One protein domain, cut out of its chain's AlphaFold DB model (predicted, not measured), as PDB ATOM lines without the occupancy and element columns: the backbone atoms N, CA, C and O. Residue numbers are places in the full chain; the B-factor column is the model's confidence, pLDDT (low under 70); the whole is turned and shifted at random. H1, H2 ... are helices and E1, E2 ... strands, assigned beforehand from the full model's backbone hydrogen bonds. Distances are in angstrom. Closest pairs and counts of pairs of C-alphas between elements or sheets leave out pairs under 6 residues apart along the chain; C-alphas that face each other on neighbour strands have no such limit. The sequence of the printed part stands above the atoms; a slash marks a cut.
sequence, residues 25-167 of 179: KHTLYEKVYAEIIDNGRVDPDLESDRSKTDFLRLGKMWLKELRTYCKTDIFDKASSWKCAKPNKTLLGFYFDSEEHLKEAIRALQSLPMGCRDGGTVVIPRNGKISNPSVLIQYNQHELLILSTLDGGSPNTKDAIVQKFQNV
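This is residues 25 to 167 of the 179 residues of an uncharacterized protein of Sphingobacterium sp. JUb20 (UniProt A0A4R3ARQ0). A twisted sheet of five strands makes the middle layer of three, with the long helix H3 crossing E1 and E2 and H5 running along E5 on one face, H3 and H5 about perpendicular to each other, and H1 and H6 side by side over the other face. The short H2 lies far out near the beginning of H3, and the short H4 packs on both H3 and H5. The printed part has 143 residues, with six named helices and five named strands in the order H1 H2 H3 H4 E1 E2 H5 E3 E4 E5 H6. The sheet runs E1 E2 E5 E4 E3, all antiparallel, and the class is mixed, helices and strands. The whole is compact, with a radius of gyration of the C-alphas of 14.4 A and spans of 38 by 34 by 28 A.

Begin at H1, residues 27 to 37: it runs along the strands over E2, residues 89 to 94, and E5, residues 142 to 147, at a height over the sheet of 9.6 A, with C-alphas 29 and 92 closest to E2 at 5.7 A. H2, residues 44 to 47, is not on the sheet and is close but not clearly touching H3, residues 49 to 70, the closest C-alphas being 45 and 51, 6.4 A. H3 is on the opposite face from H1, across the strands at 73 degrees to E2 on the local plane; its C-alpha 59 comes closest to E1, residues 80 to 84, at C-alpha 83, 5.6 A. H4, residues 74 to 77, only grazes the sheet; it touches residues 63 to 67 alone of H3, C-alphas 75 and 63 closest at 6.9 A, and residues 100 to 104 alone of H5, residues 98 to 109, C-alphas 74 and 104 closest at 5.8 A. In the hairpin E1 and E2, look for N 82 and O 92, 2.8 A apart; between E2 and E5, N 91 and O 145 are 2.8 A apart. H5, on the same face as H3, runs along E5, C-alphas 101 and 143 closest at 7.0 A. E3, residues 120 to 122, E4, residues 133 to 138, and E5 form a meander, each strand the antiparallel neighbour of the one before, in two hairpins: N 121 and O 134 are 2.8 A apart, N 144 and O 137 2.7 A. H6, residues 159 to 166, touches H1 at a shallow tilt of 30 degrees, opposite ways, C-alphas 160 and 36 closest at 5.9 A. In H1, H3, H5 and H6 every O i to N i+4 pair is within hydrogen-bond range; H2 and H4 are too short for one.

Find C-alpha 27 at (125.247, 140.610, 160.437); H1 runs 15.3 A from there. H3 covers 31.3 A, from (112.830, 154.246, 174.912) to C-alpha 70, and H5 16.3 A. E1 spans 14.1 A, E2 and E4 16.7 A each, E5 16.4 A. H6, 10.4 A, ends at C-alpha 166, (138.862, 139.202, 166.581).

The C-alphas farthest apart are those of Pro 44 and Ser 110, 38.4 A. The printed part has no cut; E5 to H6 is the long link, 11 residues. The pLDDT is under 70 at residues 37 to 52, 86 to 87, 113 to 133 and 148 to 157.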
ATOM      1  N   LYS A  25     120.956 142.471 156.696       81.50
ATOM      2  CA  LYS A  25     121.607 143.735 156.981       81.50
ATOM      3  C   LYS A  25     122.090 143.696 158.420       81.50
ATOM      4  O   LYS A  25     121.329 143.384 159.331       81.50
ATOM      5  N   HIS A  26     123.338 144.091 158.608       85.50
ATOM      6  CA  HIS A  26     123.965 144.227 159.914       85.50
ATOM      7  C   HIS A  26     124.438 142.936 160.604       85.50
ATOM      8  O   HIS A  26     124.591 142.915 161.821       85.50
ATOM      9  N   THR A  27     124.711 141.861 159.859       84.25
ATOM     10  CA  THR A  27     125.247 140.610 160.437       84.25
ATOM     11  C   THR A  27     126.586 140.802 161.151       84.25
ATOM     12  O   THR A  27     126.816 140.192 162.195       84.25
ATOM     13  N   LEU A  28     127.462 141.663 160.628       81.69
ATOM     14  CA  LEU A  28     128.744 141.959 161.259       81.69
ATOM     15  C   LEU A  28     128.536 142.768 162.545       81.69
ATOM     16  O   LEU A  28     129.142 142.451 163.568       81.69
ATOM     17  N   TYR A  29     127.648 143.766 162.513       85.25
ATOM     18  CA  TYR A  29     127.276 144.566 163.679       85.25
ATOM     19  C   TYR A  29     126.711 143.700 164.796       85.25
ATOM     20  O   TYR A  29     127.176 143.816 165.924       85.25
ATOM     21  N   GLU A  30     125.747 142.826 164.497       84.25
ATOM     22  CA  GLU A  30     125.113 141.974 165.508       84.25
ATOM     23  C   GLU A  30     126.118 141.022 166.152       84.25
ATOM     24  O   GLU A  30     126.123 140.859 167.369       84.25
ATOM     25  N   LYS A  31     127.032 140.453 165.358       81.00
ATOM     26  CA  LYS A  31     128.096 139.596 165.885       81.00
ATOM     27  C   LYS A  31     129.023 140.358 166.834       81.00
ATOM     28  O   LYS A  31     129.272 139.902 167.946       81.00
ATOM     29  N   VAL A  32     129.507 141.528 166.415       78.56
ATOM     30  CA  VAL A  32     130.378 142.376 167.244       78.56
ATOM     31  C   VAL A  32     129.643 142.858 168.493       78.56
ATOM     32  O   VAL A  32     130.205 142.836 169.585       78.56
ATOM     33  N   TYR A  33     128.388 143.276 168.355       80.44
ATOM     34  CA  TYR A  33     127.562 143.730 169.466       80.44
ATOM     35  C   TYR A  33     127.362 142.611 170.492       80.44
ATOM     36  O   TYR A  33     127.647 142.827 171.667       80.44
ATOM     37  N   ALA A  34     126.980 141.408 170.055       77.75
ATOM     38  CA  ALA A  34     126.834 140.247 170.926       77.75
ATOM     39  C   ALA A  34     128.145 139.910 171.651       77.75
ATOM     40  O   ALA A  34     128.149 139.787 172.872       77.75
ATOM     41  N   GLU A  35     129.274 139.852 170.935       74.06
ATOM     42  CA  GLU A  35     130.575 139.581 171.552       74.06
ATOM     43  C   GLU A  35     130.959 140.649 172.583       74.06
ATOM     44  O   GLU A  35     131.513 140.318 173.630       74.06
ATOM     45  N   ILE A  36     130.664 141.927 172.332       70.56
ATOM     46  CA  ILE A  36     130.942 143.011 173.283       70.56
ATOM     47  C   ILE A  36     130.046 142.900 174.527       70.56
ATOM     48  O   ILE A  36     130.541 143.064 175.644       70.56
ATOM     49  N   ILE A  37     128.760 142.595 174.341       67.56
ATOM     50  CA  ILE A  37     127.750 142.514 175.402       67.56
ATOM     51  C   ILE A  37     127.934 141.279 176.302       67.56
ATOM     52  O   ILE A  37     127.737 141.379 177.511       67.56
ATOM     53  N   ASP A  38     128.403 140.149 175.768       61.31
ATOM     54  CA  ASP A  38     128.545 138.875 176.502       61.31
ATOM     55  C   ASP A  38     129.487 138.943 177.735       61.31
ATOM     56  O   ASP A  38     129.426 138.096 178.618       61.31
ATOM     57  N   ASN A  39     130.322 139.988 177.877       51.19
ATOM     58  CA  ASN A  39     131.215 140.172 179.043       51.19
ATOM     59  C   ASN A  39     130.836 141.313 179.999       51.19
ATOM     60  O   ASN A  39     131.580 141.597 180.941       51.19
ATOM     61  N   GLY A  40     129.720 141.998 179.790       45.59
ATOM     62  CA  GLY A  40     129.339 143.112 180.644       45.59
ATOM     63  C   GLY A  40     127.840 143.231 180.662       45.59
ATOM     64  O   GLY A  40     127.270 143.537 179.623       45.59
ATOM     65  N   ARG A  41     127.247 142.972 181.839       43.59
ATOM     66  CA  ARG A  41     125.848 143.237 182.205       43.59
ATOM     67  C   ARG A  41     125.179 144.127 181.158       43.59
ATOM     68  O   ARG A  41     125.511 145.310 181.094       43.59
ATOM     69  N   VAL A  42     124.280 143.552 180.356       44.78
ATOM     70  CA  VAL A  42     123.311 144.342 179.590       44.78
ATOM     71  C   VAL A  42     122.714 145.297 180.606       44.78
ATOM     72  O   VAL A  42     122.059 144.843 181.545       44.78
ATOM     73  N   ASP A  43     123.031 146.583 180.497       46.03
ATOM     74  CA  ASP A  43     122.305 147.572 181.265       46.03
ATOM     75  C   ASP A  43     120.861 147.454 180.763       46.03
ATOM     76  O   ASP A  43     120.642 147.654 179.563       46.03
ATOM     77  N   PRO A  44     119.887 147.043 181.597       45.34
ATOM     78  CA  PRO A  44     118.492 146.915 181.174       45.34
ATOM     79  C   PRO A  44     117.959 148.225 180.579       45.34
ATOM     80  O   PRO A  44     117.011 148.221 179.796       45.34
ATOM     81  N   ASP A  45     118.622 149.345 180.889       47.34
ATOM     82  CA  ASP A  45     118.352 150.640 180.292       47.34
ATOM     83  C   ASP A  45     118.605 150.678 178.778       47.34
ATOM     84  O   ASP A  45     118.000 151.524 178.127       47.34
ATOM     85  N   LEU A  46     119.406 149.785 178.178       50.09
ATOM     86  CA  LEU A  46     119.658 149.726 176.724       50.09
ATOM     87  C   LEU A  46     118.387 149.491 175.893       50.09
ATOM     88  O   LEU A  46     118.319 149.954 174.753       50.09
ATOM     89  N   GLU A  47     117.371 148.837 176.461       49.75
ATOM     90  CA  GLU A  47     116.083 148.602 175.795       49.75
ATOM     91  C   GLU A  47     115.037 149.692 176.075       49.75
ATOM     92  O   GLU A  47     113.996 149.738 175.410       49.75
ATOM     93  N   SER A  48     115.317 150.607 177.010       58.44
ATOM     94  CA  SER A  48     114.408 151.708 177.328       58.44
ATOM     95  C   SER A  48     114.270 152.684 176.151       58.44
ATOM     96  O   SER A  48     115.222 152.971 175.417       58.44
ATOM     97  N   ASP A  49     113.082 153.266 175.981       56.66
ATOM     98  CA  ASP A  49     112.830 154.246 174.912       56.66
ATOM     99  C   ASP A  49     113.695 155.514 175.044       56.66
ATOM    100  O   ASP A  49     114.009 156.184 174.051       56.66
ATOM    101  N   ARG A  50     114.160 155.810 176.264       59.69
ATOM    102  CA  ARG A  50     115.118 156.885 176.539       59.69
ATOM    103  C   ARG A  50     116.483 156.581 175.924       59.69
ATOM    104  O   ARG A  50     117.023 157.423 175.208       59.69
ATOM    105  N   SER A  51     116.989 155.367 176.111       64.75
ATOM    106  CA  SER A  51     118.264 154.938 175.533       64.75
ATOM    107  C   SER A  51     118.207 154.836 174.015       64.75
ATOM    108  O   SER A  51     119.133 155.288 173.347       64.75
ATOM    109  N   LYS A  52     117.089 154.371 173.438       66.56
ATOM    110  CA  LYS A  52     116.882 154.410 171.976       66.56
ATOM    111  C   LYS A  52     116.989 155.833 171.423       66.56
ATOM    112  O   LYS A  52     117.632 156.057 170.397       66.56
ATOM    113  N   THR A  53     116.395 156.804 172.118       72.50
ATOM    114  CA  THR A  53     116.458 158.223 171.733       72.50
ATOM    115  C   THR A  53     117.885 158.769 171.827       72.50
ATOM    116  O   THR A  53     118.345 159.470 170.920       72.50
ATOM    117  N   ASP A  54     118.617 158.416 172.882       76.06
ATOM    118  CA  ASP A  54     120.009 158.829 173.053       76.06
ATOM    119  C   ASP A  54     120.952 158.181 172.027       76.06
ATOM    120  O   ASP A  54     121.821 158.873 171.491       76.06
ATOM    121  N   PHE A  55     120.748 156.912 171.656       76.50
ATOM    122  CA  PHE A  55     121.514 156.257 170.587       76.50
ATOM    123  C   PHE A  55     121.221 156.843 169.214       76.50
ATOM    124  O   PHE A  55     122.146 157.063 168.432       76.50
ATOM    125  N   LEU A  56     119.962 157.180 168.934       78.56
ATOM    126  CA  LEU A  56     119.609 157.873 167.701       78.56
ATOM    127  C   LEU A  56     120.298 159.243 167.623       78.56
ATOM    128  O   LEU A  56     120.833 159.613 166.575       78.56
ATOM    129  N   ARG A  57     120.317 159.999 168.729       81.75
ATOM    130  CA  ARG A  57     121.016 161.289 168.812       81.75
ATOM    131  C   ARG A  57     122.525 161.122 168.628       81.75
ATOM    132  O   ARG A  57     123.126 161.885 167.872       81.75
ATOM    133  N   LEU A  58     123.118 160.119 169.273       81.56
ATOM    134  CA  LEU A  58     124.539 159.797 169.158       81.56
ATOM    135  C   LEU A  58     124.917 159.423 167.721       81.56
ATOM    136  O   LEU A  58     125.873 159.972 167.179       81.56
ATOM    137  N   GLY A  59     124.142 158.555 167.072       81.69
ATOM    138  CA  GLY A  59     124.379 158.162 165.685       81.69
ATOM    139  C   GLY A  59     124.243 159.324 164.698       81.69
ATOM    140  O   GLY A  59     125.093 159.495 163.827       81.69
ATOM    141  N   LYS A  60     123.248 160.204 164.881       87.12
ATOM    142  CA  LYS A  60     123.111 161.434 164.077       87.12
ATOM    143  C   LYS A  60     124.289 162.393 164.255       87.12
ATOM    144  O   LYS A  60     124.735 163.006 163.286       87.12
ATOM    145  N   MET A  61     124.795 162.533 165.480       85.81
ATOM    146  CA  MET A  61     126.003 163.317 165.750       85.81
ATOM    147  C   MET A  61     127.204 162.735 164.996       85.81
ATOM    148  O   MET A  61     127.920 163.475 164.326       85.81
ATOM    149  N   TRP A  62     127.373 161.414 165.034       84.25
ATOM    150  CA  TRP A  62     128.434 160.715 164.314       84.25
ATOM    151  C   TRP A  62     128.347 160.861 162.796       84.25
ATOM    152  O   TRP A  62     129.355 161.154 162.163       84.25
ATOM    153  N   LEU A  63     127.153 160.744 162.214       87.88
ATOM    154  CA  LEU A  63     126.924 161.019 160.791       87.88
ATOM    155  C   LEU A  63     127.387 162.429 160.398       87.88
ATOM    156  O   LEU A  63     128.080 162.608 159.396       87.88
ATOM    157  N   LYS A  64     127.061 163.435 161.218       87.81
ATOM    158  CA  LYS A  64     127.500 164.819 160.995       87.81
ATOM    159  C   LYS A  64     129.024 164.958 161.068       87.81
ATOM    160  O   LYS A  64     129.601 165.687 160.262       87.81
ATOM    161  N   GLU A  65     129.670 164.286 162.019       84.69
ATOM    162  CA  GLU A  65     131.132 164.278 162.142       84.69
ATOM    163  C   GLU A  65     131.775 163.619 160.918       84.69
ATOM    164  O   GLU A  65     132.601 164.246 160.259       84.69
ATOM    165  N   LEU A  66     131.332 162.418 160.541       87.00
ATOM    166  CA  LEU A  66     131.820 161.706 159.357       87.00
ATOM    167  C   LEU A  66     131.697 162.559 158.089       87.00
ATOM    168  O   LEU A  66     132.674 162.707 157.358       87.00
ATOM    169  N   ARG A  67     130.547 163.216 157.878       88.81
ATOM    170  CA  ARG A  67     130.350 164.133 156.745       88.81
ATOM    171  C   ARG A  67     131.348 165.288 156.754       88.81
ATOM    172  O   ARG A  67     131.923 165.633 155.724       88.81
ATOM    173  N   THR A  68     131.543 165.892 157.921       86.31
ATOM    174  CA  THR A  68     132.411 167.062 158.092       86.31
ATOM    175  C   THR A  68     133.870 166.711 157.823       86.31
ATOM    176  O   THR A  68     134.561 167.434 157.107       86.31
ATOM    177  N   TYR A  69     134.336 165.595 158.380       83.44
ATOM    178  CA  TYR A  69     135.749 165.237 158.350       83.44
ATOM    179  C   TYR A  69     136.147 164.520 157.068       83.44
ATOM    180  O   TYR A  69     137.164 164.878 156.478       83.44
ATOM    181  N   CYS A  70     135.328 163.590 156.581       85.19
ATOM    182  CA  CYS A  70     135.573 162.942 155.295       85.19
ATOM    183  C   CYS A  70     135.199 163.835 154.099       85.19
ATOM    184  O   CYS A  70     135.519 163.485 152.967       85.19
ATOM    185  N   LYS A  71     134.536 164.980 154.329       89.00
ATOM    186  CA  LYS A  71     134.083 165.927 153.291       89.00
ATOM    187  C   LYS A  71     133.239 165.257 152.197       89.00
ATOM    188  O   LYS A  71     133.386 165.559 151.017       89.00
ATOM    189  N   THR A  72     132.366 164.339 152.595       91.19
ATOM    190  CA  THR A  72     131.518 163.554 151.686       91.19
ATOM    191  C   THR A  72     130.180 163.226 152.343       91.19
ATOM    192  O   THR A  72     130.096 163.110 153.564       91.19
ATOM    193  N   ASP A  73     129.135 163.066 151.536       94.12
ATOM    194  CA  ASP A  73     127.809 162.592 151.943       94.12
ATOM    195  C   ASP A  73     127.662 161.064 151.824       94.12
ATOM    196  O   ASP A  73     126.574 160.529 152.016       94.12
ATOM    197  N   ILE A  74     128.746 160.333 151.533       95.38
ATOM    198  CA  ILE A  74     128.685 158.893 151.246       95.38
ATOM    199  C   ILE A  74     127.987 158.078 152.338       95.38
ATOM    200  O   ILE A  74     127.243 157.153 152.032       95.38
ATOM    201  N   PHE A  75     128.150 158.451 153.610       93.00
ATOM    202  CA  PHE A  75     127.515 157.770 154.742       93.00
ATOM    203  C   PHE A  75     125.990 157.940 154.775       93.00
ATOM    204  O   PHE A  75     125.301 157.096 155.341       93.00
ATOM    205  N   ASP A  76     125.454 158.982 154.134       93.19
ATOM    206  CA  ASP A  76     124.012 159.181 153.965       93.19
ATOM    207  C   ASP A  76     123.425 158.248 152.892       93.19
ATOM    208  O   ASP A  76     122.215 158.031 152.858       93.19
ATOM    209  N   LYS A  77     124.273 157.658 152.034       94.94
ATOM    210  CA  LYS A  77     123.870 156.659 151.032       94.94
ATOM    211  C   LYS A  77     123.751 155.242 151.605       94.94
ATOM    212  O   LYS A  77     123.423 154.315 150.861       94.94
ATOM    213  N   ALA A  78     124.037 155.049 152.894       93.56
ATOM    214  CA  ALA A  78     123.759 153.790 153.576       93.56
ATOM    215  C   ALA A  78     122.240 153.555 153.623       93.56
ATOM    216  O   ALA A  78     121.477 154.436 154.014       93.56
ATOM    217  N   SER A  79     121.788 152.360 153.242       92.38
ATOM    218  CA  SER A  79     120.361 152.021 153.254       92.38
ATOM    219  C   SER A  79     119.840 151.734 154.661       92.38
ATOM    220  O   SER A  79     118.640 151.829 154.915       92.38
ATOM    221  N   SER A  80     120.741 151.420 155.593       92.38
ATOM    222  CA  SER A  80     120.458 151.392 157.024       92.38
ATOM    223  C   SER A  80     121.722 151.635 157.842       92.38
ATOM    224  O   SER A  80     122.844 151.402 157.383       92.38
ATOM    225  N   TRP A  81     121.535 152.091 159.079       91.25
ATOM    226  CA  TRP A  81     122.614 152.193 160.050       91.25
ATOM    227  C   TRP A  81     122.141 151.830 161.459       91.25
ATOM    228  O   TRP A  81     120.963 151.979 161.792       91.25
ATOM    229  N   LYS A  82     123.075 151.362 162.288       88.31
ATOM    230  CA  LYS A  82     122.884 151.028 163.705       88.31
ATOM    231  C   LYS A  82     123.927 151.736 164.561       88.31
ATOM    232  O   LYS A  82     125.034 152.014 164.103       88.31
ATOM    233  N   CYS A  83     123.574 152.037 165.807       84.81
ATOM    234  CA  CYS A  83     124.467 152.664 166.775       84.81
ATOM    235  C   CYS A  83     124.214 152.100 168.170       84.81
ATOM    236  O   CYS A  83     123.067 151.995 168.594       84.81
ATOM    237  N   ALA A  84     125.292 151.783 168.883       79.62
ATOM    238  CA  ALA A  84     125.259 151.437 170.297       79.62
ATOM    239  C   ALA A  84     126.444 152.075 171.028       79.62
ATOM    240  O   ALA A  84     127.459 152.414 170.412       79.62
ATOM    241  N   LYS A  85     126.326 152.219 172.353       73.69
ATOM    242  CA  LYS A  85     127.402 152.734 173.214       73.69
ATOM    243  C   LYS A  85     127.786 151.771 174.356       73.69
ATOM    244  O   LYS A  85     127.670 152.151 175.520       73.69
ATOM    245  N   PRO A  86     128.245 150.539 174.078       59.47
ATOM    246  CA  PRO A  86     128.776 149.658 175.116       59.47
ATOM    247  C   PRO A  86     130.175 150.138 175.545       59.47
ATOM    248  O   PRO A  86     131.177 149.648 175.041       59.47
ATOM    249  N   ASN A  87     130.269 151.152 176.414       66.50
ATOM    250  CA  ASN A  87     131.503 151.865 176.824       66.50
ATOM    251  C   ASN A  87     132.260 152.616 175.700       66.50
ATOM    252  O   ASN A  87     132.852 153.662 175.951       66.50
ATOM    253  N   LYS A  88     132.208 152.138 174.456       73.50
ATOM    254  CA  LYS A  88     132.686 152.787 173.223       73.50
ATOM    255  C   LYS A  88     131.526 152.934 172.245       73.50
ATOM    256  O   LYS A  88     130.528 152.238 172.388       73.50
ATOM    257  N   THR A  89     131.630 153.826 171.259       80.06
ATOM    258  CA  THR A  89     130.570 153.925 170.238       80.06
ATOM    259  C   THR A  89     130.823 152.894 169.149       80.06
ATOM    260  O   THR A  89     131.854 152.975 168.488       80.06
ATOM    261  N   LEU A  90     129.880 151.979 168.937       83.81
ATOM    262  CA  LEU A  90     129.840 151.090 167.780       83.81
ATOM    263  C   LEU A  90     128.798 151.611 166.788       83.81
ATOM    264  O   LEU A  90     127.629 151.780 167.142       83.81
ATOM    265  N   LEU A  91     129.215 151.843 165.550       87.94
ATOM    266  CA  LEU A  91     128.358 152.201 164.425       87.94
ATOM    267  C   LEU A  91     128.431 151.095 163.382       87.94
ATOM    268  O   LEU A  91     129.514 150.592 163.098       87.94
ATOM    269  N   GLY A  92     127.294 150.752 162.789       90.06
ATOM    270  CA  GLY A  92     127.230 149.888 161.618       90.06
ATOM    271  C   GLY A  92     126.486 150.583 160.496       90.06
ATOM    272  O   GLY A  92     125.399 151.097 160.722       90.06
ATOM    273  N   PHE A  93     127.047 150.576 159.295       92.88
ATOM    274  CA  PHE A  93     126.442 151.086 158.070       92.88
ATOM    275  C   PHE A  93     126.275 149.938 157.092       92.88
ATOM    276  O   PHE A  93     127.224 149.194 156.858       92.88
ATOM    277  N   TYR A  94     125.089 149.805 156.510       93.75
ATOM    278  CA  TYR A  94     124.838 148.863 155.431       93.75
ATOM    279  C   TYR A  94     124.598 149.630 154.134       93.75
ATOM    280  O   TYR A  94     123.767 150.538 154.082       93.75
ATOM    281  N   PHE A  95     125.306 149.247 153.079       93.94
ATOM    282  CA  PHE A  95     125.201 149.824 151.748       93.94
ATOM    283  C   PHE A  95     124.658 148.778 150.777       93.94
ATOM    284  O   PHE A  95     125.236 147.705 150.612       93.94
ATOM    285  N   ASP A  96     123.582 149.117 150.064       93.06
ATOM    286  CA  ASP A  96     123.065 148.245 148.997       93.06
ATOM    287  C   ASP A  96     124.043 148.173 147.800       93.06
ATOM    288  O   ASP A  96     124.010 147.222 147.026       93.06
ATOM    289  N   SER A  97     124.948 149.154 147.671       94.12
ATOM    290  CA  SER A  97     125.994 149.217 146.645       94.12
ATOM    291  C   SER A  97     127.379 148.990 147.251       94.12
ATOM    292  O   SER A  97     127.824 149.761 148.106       94.12
ATOM    293  N   GLU A  98     128.091 147.979 146.752       92.00
ATOM    294  CA  GLU A  98     129.487 147.707 147.123       92.00
ATOM    295  C   GLU A  98     130.408 148.894 146.781       92.00
ATOM    296  O   GLU A  98     131.353 149.191 147.509       92.00
ATOM    297  N   GLU A  99     130.108 149.639 145.714       93.81
ATOM    298  CA  GLU A  99     130.877 150.835 145.357       93.81
ATOM    299  C   GLU A  99     130.682 151.966 146.370       93.81
ATOM    300  O   GLU A  99     131.653 152.636 146.723       93.81
ATOM    301  N   HIS A 100     129.472 152.133 146.920       95.69
ATOM    302  CA  HIS A 100     129.259 153.102 147.999       95.69
ATOM    303  C   HIS A 100     130.011 152.709 149.275       95.69
ATOM    304  O   HIS A 100     130.597 153.570 149.930       95.69
ATOM    305  N   LEU A 101     130.053 151.412 149.600       91.62
ATOM    306  CA  LEU A 101     130.871 150.915 150.703       91.62
ATOM    307  C   LEU A 101     132.358 151.227 150.471       91.62
ATOM    308  O   LEU A 101     133.020 151.770 151.355       91.62
ATOM    309  N   LYS A 102     132.891 150.913 149.284       89.31
ATOM    310  CA  LYS A 102     134.292 151.200 148.931       89.31
ATOM    311  C   LYS A 102     134.598 152.690 149.011       89.31
ATOM    312  O   LYS A 102     135.660 153.065 149.499       89.31
ATOM    313  N   GLU A 103     133.686 153.541 148.553       93.75
ATOM    314  CA  GLU A 103     133.817 154.993 148.661       93.75
ATOM    315  C   GLU A 103     133.836 155.448 150.130       93.75
ATOM    316  O   GLU A 103     134.719 156.219 150.506       93.75
ATOM    317  N   ALA A 104     132.963 154.905 150.987       90.19
ATOM    318  CA  ALA A 104     132.959 155.189 152.426       90.19
ATOM    319  C   ALA A 104     134.273 154.767 153.106       90.19
ATOM    320  O   ALA A 104     134.838 155.519 153.905       90.19
ATOM    321  N   ILE A 105     134.801 153.592 152.749       86.62
ATOM    322  CA  ILE A 105     136.092 153.094 153.241       86.62
ATOM    323  C   ILE A 105     137.231 154.015 152.793       86.62
ATOM    324  O   ILE A 105     138.051 154.406 153.623       86.62
ATOM    325  N   ARG A 106     137.275 154.415 151.514       86.12
ATOM    326  CA  ARG A 106     138.292 155.350 150.995       86.12
ATOM    327  C   ARG A 106     138.226 156.707 151.694       86.12
ATOM    328  O   ARG A 106     139.265 157.268 152.031       86.12
ATOM    329  N   ALA A 107     137.020 157.214 151.944       87.44
ATOM    330  CA  ALA A 107     136.802 158.450 152.691       87.44
ATOM    331  C   ALA A 107     137.411 158.377 154.098       87.44
ATOM    332  O   ALA A 107     138.109 159.304 154.511       87.44
ATOM    333  N   LEU A 108     137.223 157.266 154.813       83.31
ATOM    334  CA  LEU A 108     137.868 157.045 156.110       83.31
ATOM    335  C   LEU A 108     139.389 156.920 155.970       83.31
ATOM    336  O   LEU A 108     140.122 157.580 156.692       83.31
ATOM    337  N   GLN A 109     139.882 156.150 155.005       78.75
ATOM    338  CA  GLN A 109     141.322 155.957 154.787       78.75
ATOM    339  C   GLN A 109     142.072 157.235 154.375       78.75
ATOM    340  O   GLN A 109     143.285 157.307 154.545       78.75
ATOM    341  N   SER A 110     141.372 158.237 153.835       79.69
ATOM    342  CA  SER A 110     141.955 159.542 153.489       79.69
ATOM    343  C   SER A 110     142.243 160.438 154.700       79.69
ATOM    344  O   SER A 110     142.953 161.438 154.579       79.69
ATOM    345  N   LEU A 111     141.687 160.100 155.865       78.00
ATOM    346  CA  LEU A 111     141.955 160.809 157.106       78.00
ATOM    347  C   LEU A 111     143.314 160.383 157.694       78.00
ATOM    348  O   LEU A 111     143.803 159.287 157.410       78.00
ATOM    349  N   PRO A 112     143.944 161.223 158.537       70.94
ATOM    350  CA  PRO A 112     145.212 160.880 159.169       70.94
ATOM    351  C   PRO A 112     145.122 159.571 159.969       70.94
ATOM    352  O   PRO A 112     144.125 159.311 160.636       70.94
ATOM    353  N   MET A 113     146.182 158.765 159.953       66.00
ATOM    354  CA  MET A 113     146.267 157.540 160.759       66.00
ATOM    355  C   MET A 113     146.831 157.855 162.155       66.00
ATOM    356  O   MET A 113     147.790 158.618 162.286       66.00
ATOM    357  N   GLY A 114     146.246 157.260 163.198       55.16
ATOM    358  CA  GLY A 114     146.731 157.306 164.590       55.16
ATOM    359  C   GLY A 114     147.526 156.048 164.958       55.16
ATOM    360  O   GLY A 114     147.581 155.122 164.157       55.16
ATOM    361  N   CYS A 115     148.170 156.020 166.133       44.88
ATOM    362  CA  CYS A 115     149.135 154.986 166.553       44.88
ATOM    363  C   CYS A 115     148.756 153.528 166.200       44.88
ATOM    364  O   CYS A 115     147.610 153.108 166.336       44.88
ATOM    365  N   ARG A 116     149.785 152.787 165.749       41.19
ATOM    366  CA  ARG A 116     149.753 151.477 165.072       41.19
ATOM    367  C   ARG A 116     149.146 150.341 165.905       41.19
ATOM    368  O   ARG A 116     149.630 150.071 166.996       41.19
ATOM    369  N   ASP A 117     148.125 149.695 165.338       38.28
ATOM    370  CA  ASP A 117     148.011 148.256 165.018       38.28
ATOM    371  C   ASP A 117     146.542 147.975 164.631       38.28
ATOM    372  O   ASP A 117     145.622 148.166 165.425       38.28
ATOM    373  N   GLY A 118     146.298 147.576 163.377       49.03
ATOM    374  CA  GLY A 118     144.946 147.482 162.796       49.03
ATOM    375  C   GLY A 118     144.434 148.820 162.238       49.03
ATOM    376  O   GLY A 118     144.980 149.873 162.560       49.03
ATOM    377  N   GLY A 119     143.439 148.783 161.340       56.75
ATOM    378  CA  GLY A 119     142.944 149.905 160.517       56.75
ATOM    379  C   GLY A 119     142.345 151.085 161.294       56.75
ATOM    380  O   GLY A 119     141.150 151.351 161.209       56.75
ATOM    381  N   THR A 120     143.181 151.782 162.056       65.12
ATOM    382  CA  THR A 120     142.805 152.895 162.920       65.12
ATOM    383  C   THR A 120     142.912 154.207 162.162       65.12
ATOM    384  O   THR A 120     144.005 154.643 161.807       65.12
ATOM    385  N   VAL A 121     141.779 154.869 161.976       67.69
ATOM    386  CA  VAL A 121     141.674 156.188 161.354       67.69
ATOM    387  C   VAL A 121     141.473 157.246 162.439       67.69
ATOM    388  O   VAL A 121     140.795 156.995 163.429       67.69
ATOM    389  N   VAL A 122     142.048 158.439 162.294       66.88
ATOM    390  CA  VAL A 122     141.833 159.553 163.228       66.88
ATOM    391  C   VAL A 122     140.875 160.562 162.624       66.88
ATOM    392  O   VAL A 122     141.150 161.161 161.588       66.88
ATOM    393  N   ILE A 123     139.770 160.799 163.326       68.12
ATOM    394  CA  ILE A 123     138.825 161.866 163.006       68.12
ATOM    395  C   ILE A 123     139.211 163.086 163.865       68.12
ATOM    396  O   ILE A 123     139.034 163.037 165.079       68.12
ATOM    397  N   PRO A 124     139.784 164.171 163.310       59.72
ATOM    398  CA  PRO A 124     140.253 165.307 164.116       59.72
ATOM    399  C   PRO A 124     139.077 166.021 164.797       59.72
ATOM    400  O   PRO A 124     138.086 166.248 164.127       59.72
ATOM    401  N   ARG A 125     139.154 166.469 166.061       61.62
ATOM    402  CA  ARG A 125     138.130 167.372 166.646       61.62
ATOM    403  C   ARG A 125     138.701 168.756 166.969       61.62
ATOM    404  O   ARG A 125     139.701 168.868 167.661       61.62
ATOM    405  N   ASN A 126     138.040 169.805 166.462       53.03
ATOM    406  CA  ASN A 126     138.185 171.242 166.773       53.03
ATOM    407  C   ASN A 126     139.409 171.682 167.609       53.03
ATOM    408  O   ASN A 126     139.237 172.168 168.727       53.03
ATOM    409  N   GLY A 127     140.630 171.571 167.071       45.38
ATOM    410  CA  GLY A 127     141.836 172.240 167.594       45.38
ATOM    411  C   GLY A 127     142.206 171.981 169.068       45.38
ATOM    412  O   GLY A 127     143.101 172.642 169.587       45.38
ATOM    413  N   LYS A 128     141.546 171.042 169.753       38.25
ATOM    414  CA  LYS A 128     141.830 170.610 171.124       38.25
ATOM    415  C   LYS A 128     142.041 169.102 171.127       38.25
ATOM    416  O   LYS A 128     141.463 168.383 170.321       38.25
ATOM    417  N   ILE A 129     142.903 168.671 172.042       36.59
ATOM    418  CA  ILE A 129     143.551 167.360 172.168       36.59
ATOM    419  C   ILE A 129     142.529 166.247 172.476       36.59
ATOM    420  O   ILE A 129     142.516 165.667 173.554       36.59
ATOM    421  N   SER A 130     141.624 165.962 171.550       41.53
ATOM    422  CA  SER A 130     140.818 164.748 171.554       41.53
ATOM    423  C   SER A 130     140.710 164.294 170.108       41.53
ATOM    424  O   SER A 130     139.836 164.736 169.368       41.53
ATOM    425  N   ASN A 131     141.656 163.468 169.687       50.94
ATOM    426  CA  ASN A 131     141.637 162.827 168.382       50.94
ATOM    427  C   ASN A 131     140.942 161.472 168.567       50.94
ATOM    428  O   ASN A 131     141.614 160.542 169.016       50.94
ATOM    429  N   PRO A 132     139.623 161.325 168.320       56.84
ATOM    430  CA  PRO A 132     139.002 160.011 168.334       56.84
ATOM    431  C   PRO A 132     139.654 159.149 167.256       56.84
ATOM    432  O   PRO A 132     139.542 159.401 166.053       56.84
ATOM    433  N   SER A 133     140.354 158.124 167.719       66.00
ATOM    434  CA  SER A 133     140.762 157.016 166.885       66.00
ATOM    435  C   SER A 133     139.556 156.112 166.665       66.00
ATOM    436  O   SER A 133     138.870 155.715 167.611       66.00
ATOM    437  N   VAL A 134     139.279 155.806 165.404       72.94
ATOM    438  CA  VAL A 134     138.219 154.893 165.003       72.94
ATOM    439  C   VAL A 134     138.821 153.655 164.369       72.94
ATOM    440  O   VAL A 134     139.676 153.748 163.494       72.94
ATOM    441  N   LEU A 135     138.382 152.493 164.826       78.56
ATOM    442  CA  LEU A 135     138.689 151.210 164.217       78.56
ATOM    443  C   LEU A 135     137.595 150.893 163.215       78.56
ATOM    444  O   LEU A 135     136.413 151.052 163.524       78.56
ATOM    445  N   ILE A 136     137.990 150.450 162.028       80.69
ATOM    446  CA  ILE A 136     137.040 150.070 160.988       80.69
ATOM    447  C   ILE A 136     137.128 148.580 160.703       80.69
ATOM    448  O   ILE A 136     138.204 147.984 160.727       80.69
ATOM    449  N   GLN A 137     135.984 147.997 160.386       80.94
ATOM    450  CA  GLN A 137     135.883 146.641 159.878       80.94
ATOM    451  C   GLN A 137     134.782 146.599 158.837       80.94
ATOM    452  O   GLN A 137     133.814 147.338 158.945       80.94
ATOM    453  N   TYR A 138     134.909 145.763 157.819       84.81
ATOM    454  CA  TYR A 138     133.879 145.669 156.796       84.81
ATOM    455  C   TYR A 138     133.791 144.269 156.194       84.81
ATOM    456  O   TYR A 138     134.719 143.463 156.316       84.81
ATOM    457  N   ASN A 139     132.650 143.987 155.571       85.31
ATOM    458  CA  ASN A 139     132.438 142.861 154.659       85.31
ATOM    459  C   ASN A 139     132.054 143.406 153.266       85.31
ATOM    460  O   ASN A 139     132.492 144.493 152.912       85.31
ATOM    461  N   GLN A 140     131.292 142.670 152.452       84.75
ATOM    462  CA  GLN A 140     130.896 143.124 151.112       84.75
ATOM    463  C   GLN A 140     129.910 144.309 151.109       84.75
ATOM    464  O   GLN A 140     129.928 145.114 150.183       84.75
ATOM    465  N   HIS A 141     129.059 144.432 152.132       89.50
ATOM    466  CA  HIS A 141     127.983 145.437 152.174       89.50
ATOM    467  C   HIS A 141     127.948 146.254 153.460       89.50
ATOM    468  O   HIS A 141     127.234 147.250 153.550       89.50
ATOM    469  N   GLU A 142     128.704 145.847 154.466       90.12
ATOM    470  CA  GLU A 142     128.625 146.405 155.797       90.12
ATOM    471  C   GLU A 142     129.959 147.000 156.221       90.12
ATOM    472  O   GLU A 142     130.997 146.352 156.103       90.12
ATOM    473  N   LEU A 143     129.903 148.217 156.754       89.12
ATOM    474  CA  LEU A 143     131.000 148.920 157.403       89.12
ATOM    475  C   LEU A 143     130.676 149.089 158.883       89.12
ATOM    476  O   LEU A 143     129.688 149.723 159.242       89.12
ATOM    477  N   LEU A 144     131.554 148.596 159.738       88.19
ATOM    478  CA  LEU A 144     131.582 148.887 161.156       88.19
ATOM    479  C   LEU A 144     132.632 149.934 161.484       88.19
ATOM    480  O   LEU A 144     133.746 149.907 160.961       88.19
ATOM    481  N   ILE A 145     132.276 150.812 162.415       86.75
ATOM    482  CA  ILE A 145     133.162 151.811 162.997       86.75
ATOM    483  C   ILE A 145     133.050 151.710 164.517       86.75
ATOM    484  O   ILE A 145     131.974 151.912 165.078       86.75
ATOM    485  N   LEU A 146     134.159 151.431 165.191       82.25
ATOM    486  CA  LEU A 146     134.270 151.501 166.643       82.25
ATOM    487  C   LEU A 146     135.089 152.735 167.019       82.25
ATOM    488  O   LEU A 146     136.257 152.835 166.658       82.25
ATOM    489  N   SER A 147     134.504 153.667 167.766       77.31
ATOM    490  CA  SER A 147     135.184 154.886 168.211       77.31
ATOM    491  C   SER A 147     135.424 154.929 169.716       77.31
ATOM    492  O   SER A 147     134.511 154.696 170.520       77.31
ATOM    493  N   THR A 148     136.640 155.339 170.091       67.12
ATOM    494  CA  THR A 148     136.962 155.831 171.431       67.12
ATOM    495  C   THR A 148     136.599 157.317 171.539       67.12
ATOM    496  O   THR A 148     137.300 158.194 171.039       67.12
ATOM    497  N   LEU A 149     135.481 157.623 172.208       55.12
ATOM    498  CA  LEU A 149     135.040 159.011 172.431       55.12
ATOM    499  C   LEU A 149     136.016 159.817 173.309       55.12
ATOM    500  O   LEU A 149     136.025 161.043 173.234       55.12
ATOM    501  N   ASP A 150     136.860 159.139 174.088       52.44
ATOM    502  CA  ASP A 150     137.688 159.751 175.135       52.44
ATOM    503  C   ASP A 150     139.009 160.353 174.614       52.44
ATOM    504  O   ASP A 150     139.884 160.716 175.394       52.44
ATOM    505  N   GLY A 151     139.177 160.478 173.291       50.22
ATOM    506  CA  GLY A 151     140.281 161.239 172.693       50.22
ATOM    507  C   GLY A 151     141.676 160.617 172.823       50.22
ATOM    508  O   GLY A 151     142.660 161.294 172.527       50.22
ATOM    509  N   GLY A 152     141.770 159.350 173.233       52.50
ATOM    510  CA  GLY A 152     142.999 158.558 173.238       52.50
ATOM    511  C   GLY A 152     143.053 157.538 172.097       52.50
ATOM    512  O   GLY A 152     142.013 157.089 171.601       52.50
ATOM    513  N   SER A 153     144.277 157.132 171.730       56.16
ATOM    514  CA  SER A 153     144.514 155.955 170.879       56.16
ATOM    515  C   SER A 153     143.759 154.755 171.460       56.16
ATOM    516  O   SER A 153     143.727 154.623 172.691       56.16
ATOM    517  N   PRO A 154     143.159 153.867 170.644       58.75
ATOM    518  CA  PRO A 154     142.467 152.702 171.163       58.75
ATOM    519  C   PRO A 154     143.506 151.894 171.934       58.75
ATOM    520  O   PRO A 154     144.525 151.493 171.374       58.75
ATOM    521  N   ASN A 155     143.301 151.725 173.239       64.56
ATOM    522  CA  ASN A 155     144.159 150.848 174.013       64.56
ATOM    523  C   ASN A 155     143.947 149.440 173.451       64.56
ATOM    524  O   ASN A 155     142.871 148.875 173.612       64.56
ATOM    525  N   THR A 156     144.945 148.874 172.776       62.91
ATOM    526  CA  THR A 156     144.863 147.533 172.170       62.91
ATOM    527  C   THR A 156     144.732 146.420 173.214       62.91
ATOM    528  O   THR A 156     144.471 145.271 172.872       62.91
ATOM    529  N   LYS A 157     144.878 146.751 174.506       64.81
ATOM    530  CA  LYS A 157     144.573 145.874 175.644       64.81
ATOM    531  C   LYS A 157     143.140 146.027 176.168       64.81
ATOM    532  O   LYS A 157     142.761 145.330 177.102       64.81
ATOM    533  N   ASP A 158     142.354 146.946 175.611       70.50
ATOM    534  CA  ASP A 158     140.933 147.081 175.922       70.50
ATOM    535  C   ASP A 158     140.176 145.875 175.351       70.50
ATOM    536  O   ASP A 158     140.262 145.577 174.159       70.50
ATOM    537  N   ALA A 159     139.430 145.178 176.210       72.06
ATOM    538  CA  ALA A 159     138.721 143.957 175.841       72.06
ATOM    539  C   ALA A 159     137.734 144.167 174.678       72.06
ATOM    540  O   ALA A 159     137.534 143.261 173.875       72.06
ATOM    541  N   ILE A 160     137.142 145.361 174.555       73.81
ATOM    542  CA  ILE A 160     136.205 145.695 173.475       73.81
ATOM    543  C   ILE A 160     136.958 145.866 172.157       73.81
ATOM    544  O   ILE A 160     136.496 145.400 171.119       73.81
ATOM    545  N   VAL A 161     138.134 146.498 172.198       75.50
ATOM    546  CA  VAL A 161     139.003 146.662 171.023       75.50
ATOM    547  C   VAL A 161     139.486 145.304 170.519       75.50
ATOM    548  O   VAL A 161     139.383 145.034 169.327       75.50
ATOM    549  N   GLN A 162     139.941 144.426 171.417       74.69
ATOM    550  CA  GLN A 162     140.405 143.086 171.047       74.69
ATOM    551  C   GLN A 162     139.286 142.233 170.445       74.69
ATOM    552  O   GLN A 162     139.494 141.573 169.434       74.69
ATOM    553  N   LYS A 163     138.079 142.277 171.020       75.19
ATOM    554  CA  LYS A 163     136.913 141.574 170.467       75.19
ATOM    555  C   LYS A 163     136.538 142.087 169.084       75.19
ATOM    556  O   LYS A 163     136.396 141.291 168.166       75.19
ATOM    557  N   PHE A 164     136.473 143.408 168.913       78.06
ATOM    558  CA  PHE A 164     136.250 144.018 167.602       78.06
ATOM    559  C   PHE A 164     137.285 143.541 166.573       78.06
ATOM    560  O   PHE A 164     136.922 143.178 165.464       78.06
ATOM    561  N   GLN A 165     138.564 143.465 166.949       74.94
ATOM    562  CA  GLN A 165     139.630 142.959 166.078       74.94
ATOM    563  C   GLN A 165     139.542 141.446 165.803       74.94
ATOM    564  O   GLN A 165     139.997 140.999 164.754       74.94
ATOM    565  N   ASN A 166     138.972 140.658 166.716       72.94
ATOM    566  CA  ASN A 166     138.862 139.202 166.581       72.94
ATOM    567  C   ASN A 166     137.680 138.761 165.707       72.94
ATOM    568  O   ASN A 166     137.702 137.654 165.158       72.94
ATOM    569  N   VAL A 167     136.649 139.597 165.548       73.56
ATOM    570  CA  VAL A 167     135.568 139.298 164.607       73.56
ATOM    571  C   VAL A 167     136.138 139.304 163.192       73.56
ATOM    572  O   VAL A 167     136.843 140.224 162.803       73.56
TER     573      VAL A 167